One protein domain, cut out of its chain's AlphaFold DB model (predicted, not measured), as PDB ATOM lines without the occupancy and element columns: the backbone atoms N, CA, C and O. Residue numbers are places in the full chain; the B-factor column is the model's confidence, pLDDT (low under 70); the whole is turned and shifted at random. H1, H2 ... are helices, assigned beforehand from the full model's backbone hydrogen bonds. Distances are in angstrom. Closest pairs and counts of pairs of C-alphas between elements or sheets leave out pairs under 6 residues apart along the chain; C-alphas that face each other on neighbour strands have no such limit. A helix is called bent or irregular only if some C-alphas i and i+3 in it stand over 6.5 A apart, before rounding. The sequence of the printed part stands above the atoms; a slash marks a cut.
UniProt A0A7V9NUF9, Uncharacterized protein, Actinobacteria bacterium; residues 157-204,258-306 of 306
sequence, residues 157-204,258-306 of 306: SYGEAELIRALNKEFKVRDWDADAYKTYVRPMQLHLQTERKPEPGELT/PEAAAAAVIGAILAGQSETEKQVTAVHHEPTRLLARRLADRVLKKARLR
ATOM      1  N   SER A 157     165.377 150.018 100.821       88.81
ATOM      2  CA  SER A 157     164.260 150.064 101.771       88.81
ATOM      3  C   SER A 157     163.226 148.988 101.439       88.81
ATOM      4  O   SER A 157     163.203 148.434 100.333       88.81
ATOM      5  N   TYR A 158     162.363 148.658 102.402       89.31
ATOM      6  CA  TYR A 158     161.324 147.653 102.188       89.31
ATOM      7  C   TYR A 158     160.366 148.076 101.061       89.31
ATOM      8  O   TYR A 158     160.062 147.273 100.179       89.31
ATOM      9  N   GLY A 159     159.996 149.362 101.014       91.12
ATOM     10  CA  GLY A 159     159.186 149.927  99.933       91.12
ATOM     11  C   GLY A 159     159.834 149.794  98.551       91.12
ATOM     12  O   GLY A 159     159.165 149.395  97.601       91.12
ATOM     13  N   GLU A 160     161.142 150.054  98.425       91.62
ATOM     14  CA  GLU A 160     161.870 149.865  97.158       91.62
ATOM     15  C   GLU A 160     161.843 148.404  96.687       91.62
ATOM     16  O   GLU A 160     161.632 148.127  95.502       91.62
ATOM     17  N   ALA A 161     162.052 147.455  97.602       92.75
ATOM     18  CA  ALA A 161     162.012 146.037  97.266       92.75
ATOM     19  C   ALA A 161     160.602 145.604  96.828       92.75
ATOM     20  O   ALA A 161     160.449 144.896  95.830       92.75
ATOM     21  N   GLU A 162     159.567 146.079  97.517       94.31
ATOM     22  CA  GLU A 162     158.171 145.776  97.198       94.31
ATOM     23  C   GLU A 162     157.706 146.413  95.885       94.31
ATOM     24  O   GLU A 162     156.997 145.755  95.121       94.31
ATOM     25  N   LEU A 163     158.187 147.615  95.545       94.06
ATOM     26  CA  LEU A 163     157.989 148.217  94.222       94.06
ATOM     27  C   LEU A 163     158.511 147.295  93.113       94.06
ATOM     28  O   LEU A 163     157.800 146.998  92.150       94.06
ATOM     29  N   ILE A 164     159.744 146.799  93.256       94.19
ATOM     30  CA  ILE A 164     160.347 145.885  92.277       94.19
ATOM     31  C   ILE A 164     159.552 144.577  92.209       94.19
ATOM     32  O   ILE A 164     159.267 144.072  91.122       94.19
ATOM     33  N   ARG A 165     159.139 144.032  93.358       95.25
ATOM     34  CA  ARG A 165     158.342 142.800  93.415       95.25
ATOM     35  C   ARG A 165     156.972 142.966  92.752       95.25
ATOM     36  O   ARG A 165     156.511 142.040  92.078       95.25
ATOM     37  N   ALA A 166     156.321 144.113  92.936       94.69
ATOM     38  CA  ALA A 166     155.067 144.449  92.273       94.69
ATOM     39  C   ALA A 166     155.262 144.515  90.753       94.69
ATOM     40  O   ALA A 166     154.527 143.857  90.020       94.69
ATOM     41  N   LEU A 167     156.321 145.178  90.276       93.44
ATOM     42  CA  LEU A 167     156.662 145.197  88.849       93.44
ATOM     43  C   LEU A 167     156.903 143.789  88.290       93.44
ATOM     44  O   LEU A 167     156.356 143.453  87.243       93.44
ATOM     45  N   ASN A 168     157.628 142.921  89.004       94.44
ATOM     46  CA  ASN A 168     157.825 141.527  88.584       94.44
ATOM     47  C   ASN A 168     156.498 140.774  88.400       94.44
ATOM     48  O   ASN A 168     156.370 139.941  87.498       94.44
ATOM     49  N   LYS A 169     155.513 141.030  89.272       95.00
ATOM     50  CA  LYS A 169     154.168 140.450  89.154       95.00
ATOM     51  C   LYS A 169     153.455 140.986  87.917       95.00
ATOM     52  O   LYS A 169     152.981 140.182  87.119       95.00
ATOM     53  N   GLU A 170     153.444 142.303  87.727       93.56
ATOM     54  CA  GLU A 170     152.757 142.948  86.602       93.56
ATOM     55  C   GLU A 170     153.337 142.526  85.244       93.56
ATOM     56  O   GLU A 170     152.566 142.252  84.321       93.56
ATOM     57  N   PHE A 171     154.667 142.392  85.140       92.44
ATOM     58  CA  PHE A 171     155.348 141.860  83.953       92.44
ATOM     59  C   PHE A 171     154.881 140.444  83.623       92.44
ATOM     60  O   PHE A 171     154.622 140.134  82.462       92.44
ATOM     61  N   LYS A 172     154.723 139.586  84.642       91.06
ATOM     62  CA  LYS A 172     154.229 138.226  84.418       91.06
ATOM     63  C   LYS A 172     152.753 138.201  84.022       91.06
ATOM     64  O   LYS A 172     152.388 137.399  83.170       91.06
ATOM     65  N   VAL A 173     151.917 139.031  84.648       94.00
ATOM     66  CA  VAL A 173     150.474 139.109  84.357       94.00
ATOM     67  C   VAL A 173     150.223 139.597  82.930       94.00
ATOM     68  O   VAL A 173     149.335 139.081  82.262       94.00
ATOM     69  N   ARG A 174     151.015 140.563  82.457       92.50
ATOM     70  CA  ARG A 174     150.897 141.126  81.101       92.50
ATOM     71  C   ARG A 174     151.657 140.346  80.033       92.50
ATOM     72  O   ARG A 174     151.590 140.731  78.872       92.50
ATOM     73  N   ASP A 175     152.374 139.298  80.432       91.50
ATOM     74  CA  ASP A 175     153.248 138.501  79.565       91.50
ATOM     75  C   ASP A 175     154.231 139.367  78.754       91.50
ATOM     76  O   ASP A 175     154.484 139.140  77.573       91.50
ATOM     77  N   TRP A 176     154.769 140.407  79.397       90.75
ATOM     78  CA  TRP A 176     155.792 141.255  78.791       90.75
ATOM     79  C   TRP A 176     157.112 140.501  78.680       90.75
ATOM     80  O   TRP A 176     157.505 139.762  79.590       90.75
ATOM     81  N   ASP A 177     157.810 140.703  77.565       88.62
ATOM     82  CA  ASP A 177     159.039 139.977  77.286       88.62
ATOM     83  C   ASP A 177     160.207 140.393  78.203       88.62
ATOM     84  O   ASP A 177     160.218 141.424  78.890       88.62
ATOM     85  N   ALA A 178     161.223 139.530  78.234       86.25
ATOM     86  CA  ALA A 178     162.408 139.728  79.057       86.25
ATOM     87  C   ALA A 178     163.275 140.908  78.590       86.25
ATOM     88  O   ALA A 178     164.082 141.408  79.379       86.25
ATOM     89  N   ASP A 179     163.142 141.344  77.338       87.69
ATOM     90  CA  ASP A 179     163.921 142.453  76.803       87.69
ATOM     91  C   ASP A 179     163.341 143.780  77.287       87.69
ATOM     92  O   ASP A 179     164.094 144.589  77.816       87.69
ATOM     93  N   ALA A 180     162.017 143.939  77.323       86.31
ATOM     94  CA  ALA A 180     161.355 145.052  77.998       86.31
ATOM     95  C   ALA A 180     161.770 145.146  79.478       86.31
ATOM     96  O   ALA A 180     162.041 146.235  79.990       86.31
ATOM     97  N   TYR A 181     161.903 144.014  80.177       88.44
ATOM     98  CA  TYR A 181     162.373 144.020  81.566       88.44
ATOM     99  C   TYR A 181     163.820 144.527  81.683       88.44
ATOM    100  O   TYR A 181     164.139 145.334  82.562       88.44
ATOM    101  N   LYS A 182     164.715 144.083  80.791       87.69
ATOM    102  CA  LYS A 182     166.107 144.567  80.744       87.69
ATOM    103  C   LYS A 182     166.201 146.029  80.321       87.69
ATOM    104  O   LYS A 182     167.096 146.710  80.802       87.69
ATOM    105  N   THR A 183     165.308 146.493  79.453       87.44
ATOM    106  CA  THR A 183     165.307 147.863  78.942       87.44
ATOM    107  C   THR A 183     164.773 148.838  79.977       87.44
ATOM    108  O   THR A 183     165.372 149.884  80.165       87.44
ATOM    109  N   TYR A 184     163.702 148.509  80.702       87.25
ATOM    110  CA  TYR A 184     163.055 149.476  81.598       87.25
ATOM    111  C   TYR A 184     163.314 149.203  83.080       87.25
ATOM    112  O   TYR A 184     163.642 150.118  83.834       87.25
ATOM    113  N   VAL A 185     163.198 147.948  83.519       89.44
ATOM    114  CA  VAL A 185     163.242 147.620  84.952       89.44
ATOM    115  C   VAL A 185     164.675 147.589  85.470       89.44
ATOM    116  O   VAL A 185     164.943 148.125  86.542       89.44
ATOM    117  N   ARG A 186     165.625 147.002  84.729       89.44
ATOM    118  CA  ARG A 186     167.031 146.943  85.172       89.44
ATOM    119  C   ARG A 186     167.671 148.337  85.313       89.44
ATOM    120  O   ARG A 186     168.280 148.566  86.358       89.44
ATOM    121  N   PRO A 187     167.511 149.281  84.367       89.50
ATOM    122  CA  PRO A 187     168.040 150.633  84.530       89.50
ATOM    123  C   PRO A 187     167.323 151.416  85.624       89.50
ATOM    124  O   PRO A 187     167.984 152.113  86.385       89.50
ATOM    125  N   MET A 188     166.007 151.241  85.774       91.56
ATOM    126  CA  MET A 188     165.261 151.817  86.894       91.56
ATOM    127  C   MET A 188     165.810 151.341  88.249       91.56
ATOM    128  O   MET A 188     166.086 152.163  89.121       91.56
ATOM    129  N   GLN A 189     166.041 150.032  88.412       90.12
ATOM    130  CA  GLN A 189     166.639 149.470  89.628       90.12
ATOM    131  C   GLN A 189     168.034 150.040  89.899       90.12
ATOM    132  O   GLN A 189     168.368 150.303  91.054       90.12
ATOM    133  N   LEU A 190     168.845 150.192  88.846       88.25
ATOM    134  CA  LEU A 190     170.189 150.754  88.943       88.25
ATOM    135  C   LEU A 190     170.132 152.220  89.379       88.25
ATOM    136  O   LEU A 190     170.779 152.573  90.354       88.25
ATOM    137  N   HIS A 191     169.305 153.032  88.718       87.94
ATOM    138  CA  HIS A 191     169.135 154.450  89.024       87.94
ATOM    139  C   HIS A 191     168.647 154.671  90.459       87.94
ATOM    140  O   HIS A 191     169.204 155.495  91.177       87.94
ATOM    141  N   LEU A 192     167.666 153.880  90.915       86.12
ATOM    142  CA  LEU A 192     167.254 153.896  92.317       86.12
ATOM    143  C   LEU A 192     168.452 153.667  93.240       86.12
ATOM    144  O   LEU A 192     168.651 154.431  94.181       86.12
ATOM    145  N   GLN A 193     169.258 152.637  92.979       84.25
ATOM    146  CA  GLN A 193     170.382 152.263  93.836       84.25
ATOM    147  C   GLN A 193     171.525 153.283  93.833       84.25
ATOM    148  O   GLN A 193     172.131 153.473  94.888       84.25
ATOM    149  N   THR A 194     171.812 153.929  92.701       83.81
ATOM    150  CA  THR A 194     172.957 154.845  92.562       83.81
ATOM    151  C   THR A 194     172.632 156.279  92.953       83.81
ATOM    152  O   THR A 194     173.445 156.913  93.621       83.81
ATOM    153  N   GLU A 195     171.447 156.778  92.597       83.50
ATOM    154  CA  GLU A 195     171.119 158.205  92.737       83.50
ATOM    155  C   GLU A 195     170.412 158.546  94.050       83.50
ATOM    156  O   GLU A 195     170.255 159.717  94.393       83.50
ATOM    157  N   ARG A 196     169.978 157.533  94.808       83.38
ATOM    158  CA  ARG A 196     169.199 157.732  96.031       83.38
ATOM    159  C   ARG A 196     169.881 157.136  97.246       83.38
ATOM    160  O   ARG A 196     170.487 156.070  97.178       83.38
ATOM    161  N   LYS A 197     169.687 157.780  98.394       79.88
ATOM    162  CA  LYS A 197     169.924 157.200  99.717       79.88
ATOM    163  C   LYS A 197     168.577 157.134 100.444       79.88
ATOM    164  O   LYS A 197     167.896 158.153 100.465       79.88
ATOM    165  N   PRO A 198     168.159 155.967 100.968       79.50
ATOM    166  CA  PRO A 198     166.973 155.880 101.803       79.50
ATOM    167  C   PRO A 198     167.105 156.800 103.006       79.50
ATOM    168  O   PRO A 198     168.168 156.845 103.634       79.50
ATOM    169  N   GLU A 199     166.033 157.517 103.316       78.81
ATOM    170  CA  GLU A 199     165.997 158.367 104.499       78.81
ATOM    171  C   GLU A 199     165.985 157.504 105.772       78.81
ATOM    172  O   GLU A 199     165.468 156.384 105.746       78.81
ATOM    173  N   PRO A 200     166.492 157.998 106.917       71.62
ATOM    174  CA  PRO A 200     166.511 157.238 108.172       71.62
ATOM    175  C   PRO A 200     165.138 156.724 108.643       71.62
ATOM    176  O   PRO A 200     165.081 155.770 109.413       71.62
ATOM    177  N   GLY A 201     164.042 157.354 108.202       70.56
ATOM    178  CA  GLY A 201     162.667 156.941 108.508       70.56
ATOM    179  C   GLY A 201     162.094 155.874 107.570       70.56
ATOM    180  O   GLY A 201     160.990 155.385 107.808       70.56
ATOM    181  N   GLU A 202     162.803 155.506 106.502       79.88
ATOM    182  CA  GLU A 202     162.371 154.422 105.632       79.88
ATOM    183  C   GLU A 202     162.625 153.062 106.271       79.88
ATOM    184  O   GLU A 202     163.717 152.743 106.743       79.88
ATOM    185  N   LEU A 203     161.590 152.232 106.236       80.06
ATOM    186  CA  LEU A 203     161.605 150.935 106.886       80.06
ATOM    187  C   LEU A 203     162.593 149.986 106.209       80.06
ATOM    188  O   LEU A 203     162.628 149.845 104.981       80.06
ATOM    189  N   THR A 204     163.348 149.275 107.037       83.56
ATOM    190  CA  THR A 204     164.088 148.089 106.609       83.56
ATOM    191  C   THR A 204     163.182 146.866 106.690       83.56
ATOM    192  O   THR A 204     162.135 146.879 107.335       83.56
ATOM    193  N   PRO A 258     157.400 159.273  98.088       87.56
ATOM    194  CA  PRO A 258     157.247 159.981  96.817       87.56
ATOM    195  C   PRO A 258     158.571 160.146  96.060       87.56
ATOM    196  O   PRO A 258     158.610 159.995  94.840       87.56
ATOM    197  N   GLU A 259     159.670 160.381  96.775       87.06
ATOM    198  CA  GLU A 259     161.014 160.540  96.218       87.06
ATOM    199  C   GLU A 259     161.520 159.230  95.604       87.06
ATOM    200  O   GLU A 259     162.080 159.230  94.506       87.06
ATOM    201  N   ALA A 260     161.289 158.096  96.275       85.50
ATOM    202  CA  ALA A 260     161.628 156.784  95.734       85.50
ATOM    203  C   ALA A 260     160.774 156.449  94.499       85.50
ATOM    204  O   ALA A 260     161.299 155.942  93.507       85.50
ATOM    205  N   ALA A 261     159.480 156.782  94.511       88.88
ATOM    206  CA  ALA A 261     158.616 156.616  93.345       88.88
ATOM    207  C   ALA A 261     159.080 157.478  92.155       88.88
ATOM    208  O   ALA A 261     159.188 156.977  91.034       88.88
ATOM    209  N   ALA A 262     159.413 158.751  92.396       87.19
ATOM    210  CA  ALA A 262     159.903 159.666  91.369       87.19
ATOM    211  C   ALA A 262     161.221 159.177  90.752       87.19
ATOM    212  O   ALA A 262     161.336 159.111  89.527       87.19
ATOM    213  N   ALA A 263     162.183 158.760  91.579       87.50
ATOM    214  CA  ALA A 263     163.452 158.210  91.107       87.50
ATOM    215  C   ALA A 263     163.247 156.941  90.258       87.50
ATOM    216  O   ALA A 263     163.872 156.788  89.207       87.50
ATOM    217  N   ALA A 264     162.321 156.059  90.648       88.12
ATOM    218  CA  ALA A 264     161.992 154.879  89.852       88.12
ATOM    219  C   ALA A 264     161.454 155.258  88.459       88.12
ATOM    220  O   ALA A 264     161.894 154.721  87.439       88.12
ATOM    221  N   VAL A 265     160.526 156.215  88.403       88.88
ATOM    222  CA  VAL A 265     159.943 156.696  87.143       88.88
ATOM    223  C   VAL A 265     161.003 157.352  86.255       88.88
ATOM    224  O   VAL A 265     161.081 157.029  85.071       88.88
ATOM    225  N   ILE A 266     161.860 158.214  86.813       88.00
ATOM    226  CA  ILE A 266     162.952 158.868  86.072       88.00
ATOM    227  C   ILE A 266     163.902 157.826  85.477       88.00
ATOM    228  O   ILE A 266     164.197 157.882  84.282       88.00
ATOM    229  N   GLY A 267     164.323 156.836  86.270       85.38
ATOM    230  CA  GLY A 267     165.198 155.763  85.798       85.38
ATOM    231  C   GLY A 267     164.605 154.976  84.622       85.38
ATOM    232  O   GLY A 267     165.323 154.632  83.685       85.38
ATOM    233  N   ALA A 268     163.288 154.744  84.626       87.31
ATOM    234  CA  ALA A 268     162.593 154.096  83.514       87.31
ATOM    235  C   ALA A 268     162.480 155.001  82.268       87.31
ATOM    236  O   ALA A 268     162.671 154.524  81.146       87.31
ATOM    237  N   ILE A 269     162.203 156.300  82.445       86.06
ATOM    238  CA  ILE A 269     162.095 157.274  81.342       86.06
ATOM    239  C   ILE A 269     163.437 157.442  80.625       86.06
ATOM    240  O   ILE A 269     163.480 157.360  79.397       86.06
ATOM    241  N   LEU A 270     164.528 157.635  81.374       86.62
ATOM    242  CA  LEU A 270     165.873 157.799  80.807       86.62
ATOM    243  C   LEU A 270     166.269 156.590  79.951       86.62
ATOM    244  O   LEU A 270     166.858 156.739  78.879       86.62
ATOM    245  N   ALA A 271     165.883 155.388  80.381       85.06
ATOM    246  CA  ALA A 271     166.124 154.180  79.609       85.06
ATOM    247  C   ALA A 271     165.315 154.142  78.300       85.06
ATOM    248  O   ALA A 271     165.855 153.791  77.250       85.06
ATOM    249  N   GLY A 272     164.047 154.569  78.331       77.62
ATOM    250  CA  GLY A 272     163.205 154.666  77.134       77.62
ATOM    251  C   GLY A 272     163.682 155.711  76.118       77.62
ATOM    252  O   GLY A 272     163.563 155.494  74.909       77.62
ATOM    253  N   GLN A 273     164.265 156.819  76.583       75.12
ATOM    254  CA  GLN A 273     164.864 157.833  75.709       75.12
ATOM    255  C   GLN A 273     166.112 157.299  74.997       75.12
ATOM    256  O   GLN A 273     166.224 157.449  73.781       75.12
ATOM    257  N   SER A 274     166.988 156.583  75.714       66.25
ATOM    258  CA  SER A 274     168.163 155.934  75.114       66.25
ATOM    259  C   SER A 274     167.780 154.885  74.063       66.25
ATOM    260  O   SER A 274     168.450 154.758  73.039       66.25
ATOM    261  N   GLU A 275     166.679 154.158  74.270       59.94
ATOM    262  CA  GLU A 275     166.176 153.191  73.288       59.94
ATOM    263  C   GLU A 275     165.613 153.878  72.036       59.94
ATOM    264  O   GLU A 275     165.866 153.440  70.914       59.94
ATOM    265  N   THR A 276     164.915 155.003  72.218       57.41
ATOM    266  CA  THR A 276     164.412 155.826  71.108       57.41
ATOM    267  C   THR A 276     165.573 156.383  70.281       57.41
ATOM    268  O   THR A 276     165.552 156.300  69.056       57.41
ATOM    269  N   GLU A 277     166.636 156.868  70.926       52.59
ATOM    270  CA  GLU A 277     167.854 157.322  70.245       52.59
ATOM    271  C   GLU A 277     168.582 156.177  69.525       52.59
ATOM    272  O   GLU A 277     168.979 156.334  68.370       52.59
ATOM    273  N   LYS A 278     168.698 154.987  70.130       52.19
ATOM    274  CA  LYS A 278     169.276 153.802  69.464       52.19
ATOM    275  C   LYS A 278     168.457 153.348  68.256       52.19
ATOM    276  O   LYS A 278     169.048 152.997  67.235       52.19
ATOM    277  N   GLN A 279     167.126 153.401  68.327       49.41
ATOM    278  CA  GLN A 279     166.255 153.107  67.184       49.41
ATOM    279  C   GLN A 279     166.370 154.166  66.078       49.41
ATOM    280  O   GLN A 279     166.362 153.814  64.899       49.41
ATOM    281  N   VAL A 280     166.563 155.442  66.429       47.16
ATOM    282  CA  VAL A 280     166.838 156.521  65.460       47.16
ATOM    283  C   VAL A 280     168.233 156.373  64.829       47.16
ATOM    284  O   VAL A 280     168.414 156.699  63.656       47.16
ATOM    285  N   THR A 281     169.200 155.794  65.547       41.19
ATOM    286  CA  THR A 281     170.570 155.555  65.048       41.19
ATOM    287  C   THR A 281     170.701 154.255  64.229       41.19
ATOM    288  O   THR A 281     171.704 154.046  63.549       41.19
ATOM    289  N   ALA A 282     169.676 153.394  64.215       40.25
ATOM    290  CA  ALA A 282     169.625 152.162  63.419       40.25
ATOM    291  C   ALA A 282     169.053 152.357  61.996       40.25
ATOM    292  O   ALA A 282     168.651 151.394  61.340       40.25
ATOM    293  N   VAL A 283     169.040 153.587  61.473       41.81
ATOM    294  CA  VAL A 283     168.949 153.809  60.025       41.81
ATOM    295  C   VAL A 283     170.367 153.705  59.478       41.81
ATOM    296  O   VAL A 283     171.148 154.647  59.578       41.81
ATOM    297  N   HIS A 284     170.720 152.542  58.923       45.84
ATOM    298  CA  HIS A 284     171.970 152.373  58.183       45.84
ATOM    299  C   HIS A 284     172.194 153.577  57.254       45.84
ATOM    300  O   HIS A 284     171.306 153.923  56.472       45.84
ATOM    301  N   HIS A 285     173.383 154.185  57.319       43.00
ATOM    302  CA  HIS A 285     173.872 155.109  56.298       43.00
ATOM    303  C   HIS A 285     173.974 154.360  54.958       43.00
ATOM    304  O   HIS A 285     175.039 153.896  54.556       43.00
ATOM    305  N   GLU A 286     172.853 154.205  54.260       43.84
ATOM    306  CA  GLU A 286     172.851 153.863  52.847       43.84
ATOM    307  C   GLU A 286     173.162 155.141  52.053       43.84
ATOM    308  O   GLU A 286     172.554 156.188  52.302       43.84
ATOM    309  N   PRO A 287     174.086 155.088  51.076       51.91
ATOM    310  CA  PRO A 287     174.315 156.192  50.156       51.91
ATOM    311  C   PRO A 287     172.985 156.673  49.566       51.91
ATOM    312  O   PRO A 287     172.189 155.857  49.101       51.91
ATOM    313  N   THR A 288     172.764 157.988  49.513       52.12
ATOM    314  CA  THR A 288     171.509 158.653  49.094       52.12
ATOM    315  C   THR A 288     170.915 158.109  47.781       52.12
ATOM    316  O   THR A 288     169.705 158.152  47.561       52.12
ATOM    317  N   ARG A 289     171.753 157.521  46.914       51.03
ATOM    318  CA  ARG A 289     171.349 156.863  45.660       51.03
ATOM    319  C   ARG A 289     170.512 155.585  45.854       51.03
ATOM    320  O   ARG A 289     169.673 155.299  45.005       51.03
ATOM    321  N   LEU A 290     170.695 154.831  46.942       51.22
ATOM    322  CA  LEU A 290     169.906 153.623  47.242       51.22
ATOM    323  C   LEU A 290     168.536 153.959  47.846       51.22
ATOM    324  O   LEU A 290     167.541 153.311  47.509       51.22
ATOM    325  N   LEU A 291     168.457 155.038  48.634       51.69
ATOM    326  CA  LEU A 291     167.205 155.538  49.210       51.69
ATOM    327  C   LEU A 291     166.235 156.028  48.122       51.69
ATOM    328  O   LEU A 291     165.052 155.686  48.138       51.69
ATOM    329  N   ALA A 292     166.754 156.750  47.120       56.19
ATOM    330  CA  ALA A 292     165.973 157.201  45.966       56.19
ATOM    331  C   ALA A 292     165.425 156.025  45.136       56.19
ATOM    332  O   ALA A 292     164.276 156.058  44.696       56.19
ATOM    333  N   ARG A 293     166.211 154.950  44.976       55.91
ATOM    334  CA  ARG A 293     165.808 153.756  44.215       55.91
ATOM    335  C   ARG A 293     164.689 152.979  44.919       55.91
ATOM    336  O   ARG A 293     163.698 152.633  44.288       55.91
ATOM    337  N   ARG A 294     164.782 152.800  46.244       56.62
ATOM    338  CA  ARG A 294     163.734 152.126  47.037       56.62
ATOM    339  C   ARG A 294     162.449 152.949  47.168       56.62
ATOM    340  O   ARG A 294     161.363 152.368  47.219       56.62
ATOM    341  N   LEU A 295     162.549 154.280  47.215       59.59
ATOM    342  CA  LEU A 295     161.378 155.161  47.176       59.59
ATOM    343  C   LEU A 295     160.691 155.113  45.804       59.59
ATOM    344  O   LEU A 295     159.468 154.979  45.758       59.59
ATOM    345  N   ALA A 296     161.457 155.114  44.709       59.16
ATOM    346  CA  ALA A 296     160.920 154.936  43.358       59.16
ATOM    347  C   ALA A 296     160.223 153.572  43.187       59.16
ATOM    348  O   ALA A 296     159.092 153.522  42.699       59.16
ATOM    349  N   ASP A 297     160.825 152.486  43.682       59.34
ATOM    350  CA  ASP A 297     160.229 151.144  43.629       59.34
ATOM    351  C   ASP A 297     158.930 151.047  44.447       59.34
ATOM    352  O   ASP A 297     157.966 150.412  44.016       59.34
ATOM    353  N   ARG A 298     158.852 151.711  45.611       56.47
ATOM    354  CA  ARG A 298     157.626 151.752  46.434       56.47
ATOM    355  C   ARG A 298     156.511 152.590  45.806       56.47
ATOM    356  O   ARG A 298     155.346 152.207  45.923       56.47
ATOM    357  N   VAL A 299     156.843 153.693  45.136       59.88
ATOM    358  CA  VAL A 299     155.865 154.521  44.409       59.88
ATOM    359  C   VAL A 299     155.328 153.770  43.184       59.88
ATOM    360  O   VAL A 299     154.115 153.721  42.985       59.88
ATOM    361  N   LEU A 300     156.192 153.075  42.436       50.06
ATOM    362  CA  LEU A 300     155.794 152.245  41.291       50.06
ATOM    363  C   LEU A 300     154.924 151.047  41.694       50.06
ATOM    364  O   LEU A 300     153.975 150.708  40.985       50.06
ATOM    365  N   LYS A 301     155.184 150.430  42.855       47.12
ATOM    366  CA  LYS A 301     154.347 149.335  43.381       47.12
ATOM    367  C   LYS A 301     152.944 149.804  43.783       47.12
ATOM    368  O   LYS A 301     151.994 149.046  43.624       47.12
ATOM    369  N   LYS A 302     152.802 151.046  44.266       47.38
ATOM    370  CA  LYS A 302     151.498 151.655  44.594       47.38
ATOM    371  C   LYS A 302     150.732 152.150  43.363       47.38
ATOM    372  O   LYS A 302     149.509 152.129  43.385       47.38
ATOM    373  N   ALA A 303     151.427 152.547  42.297       47.56
ATOM    374  CA  ALA A 303     150.797 152.961  41.044       47.56
ATOM    375  C   ALA A 303     150.234 151.785  40.217       47.56
ATOM    376  O   ALA A 303     149.341 151.997  39.412       47.56
ATOM    377  N   ARG A 304     150.716 150.550  40.429       47.88
ATOM    378  CA  ARG A 304     150.210 149.329  39.760       47.88
ATOM    379  C   ARG A 304     149.023 148.653  40.464       47.88
ATOM    380  O   ARG A 304     148.560 147.619  39.998       47.88
ATOM    381  N   LEU A 305     148.565 149.203  41.587       48.28
ATOM    382  CA  LEU A 305     147.404 148.724  42.351       48.28
ATOM    383  C   LEU A 305     146.229 149.722  42.297       48.28
ATOM    384  O   LEU A 305     145.389 149.737  43.197       48.28
ATOM    385  N   ARG A 306     146.181 150.562  41.260       40.59
ATOM    386  CA  ARG A 306     145.023 151.377  40.879       40.59
ATOM    387  C   ARG A 306     144.686 151.129  39.421       40.59
ATOM    388  O   ARG A 306     145.650 151.001  38.635       40.59
TER     389      ARG A 306
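This is residues 157 to 204 and 258 to 306 of the 306 residues of an uncharacterized protein of Actinobacteria bacterium (UniProt A0A7V9NUF9). A small head of three helices has a long arm ending in a lone helix: H1 and H2 run side by side in opposite ways, loosely, and H3 crosses H2. Residues 276 to 306 stick out, of which 276 to 281 belong to H3 and 288 to 303 to H4, with H4 turned across the far end. The 97 printed residues, all helix in class, hold H1, H2, H3 and H4 in that order and no named strand. The whole is extended, a rod of 69 by 29 by 20 A with a radius of gyration of the C-alphas of 21.7 A.

H1, residues 158 to 173, is close to but not clearly touching H2, residues 178 to 195; their closest C-alphas, of Ile 164 and Gln 189, are 7.7 A apart, at a shallow tilt of 9 degrees. H2 has a kink of 26 degrees near residue 185 and is only just irregular, with C-alphas 183 and 186 6.53 A apart. H2 touches H3, residues 258 to 281, at a steep tilt of 51 degrees, opposite ways; the closest C-alphas, of Met 188 and Gly 267, are 4.1 A apart. H4, residues 288 to 303, is apart from H1, H2 and H3. Every O i to N i+4 pair is within hydrogen-bond range in H1, H3 and H4; in H2, 12 of 14 are.

H1 begins at C-alpha 158 (161.324, 147.653, 102.188) and is 22.6 A long; H2 is 24.6 A. H3, the longest helix, measures 34.7 A. H4, 22.9 A long, ends at C-alpha 303 (150.797, 152.961, 41.044).

Residues 205 to 257 are not printed, and C-alphas 204 and 258 are 16.9 A apart across the cut. The link from H1 to H2 is tight, that from H3 to H4 short. Residues 274 to 306 have pLDDT under 70.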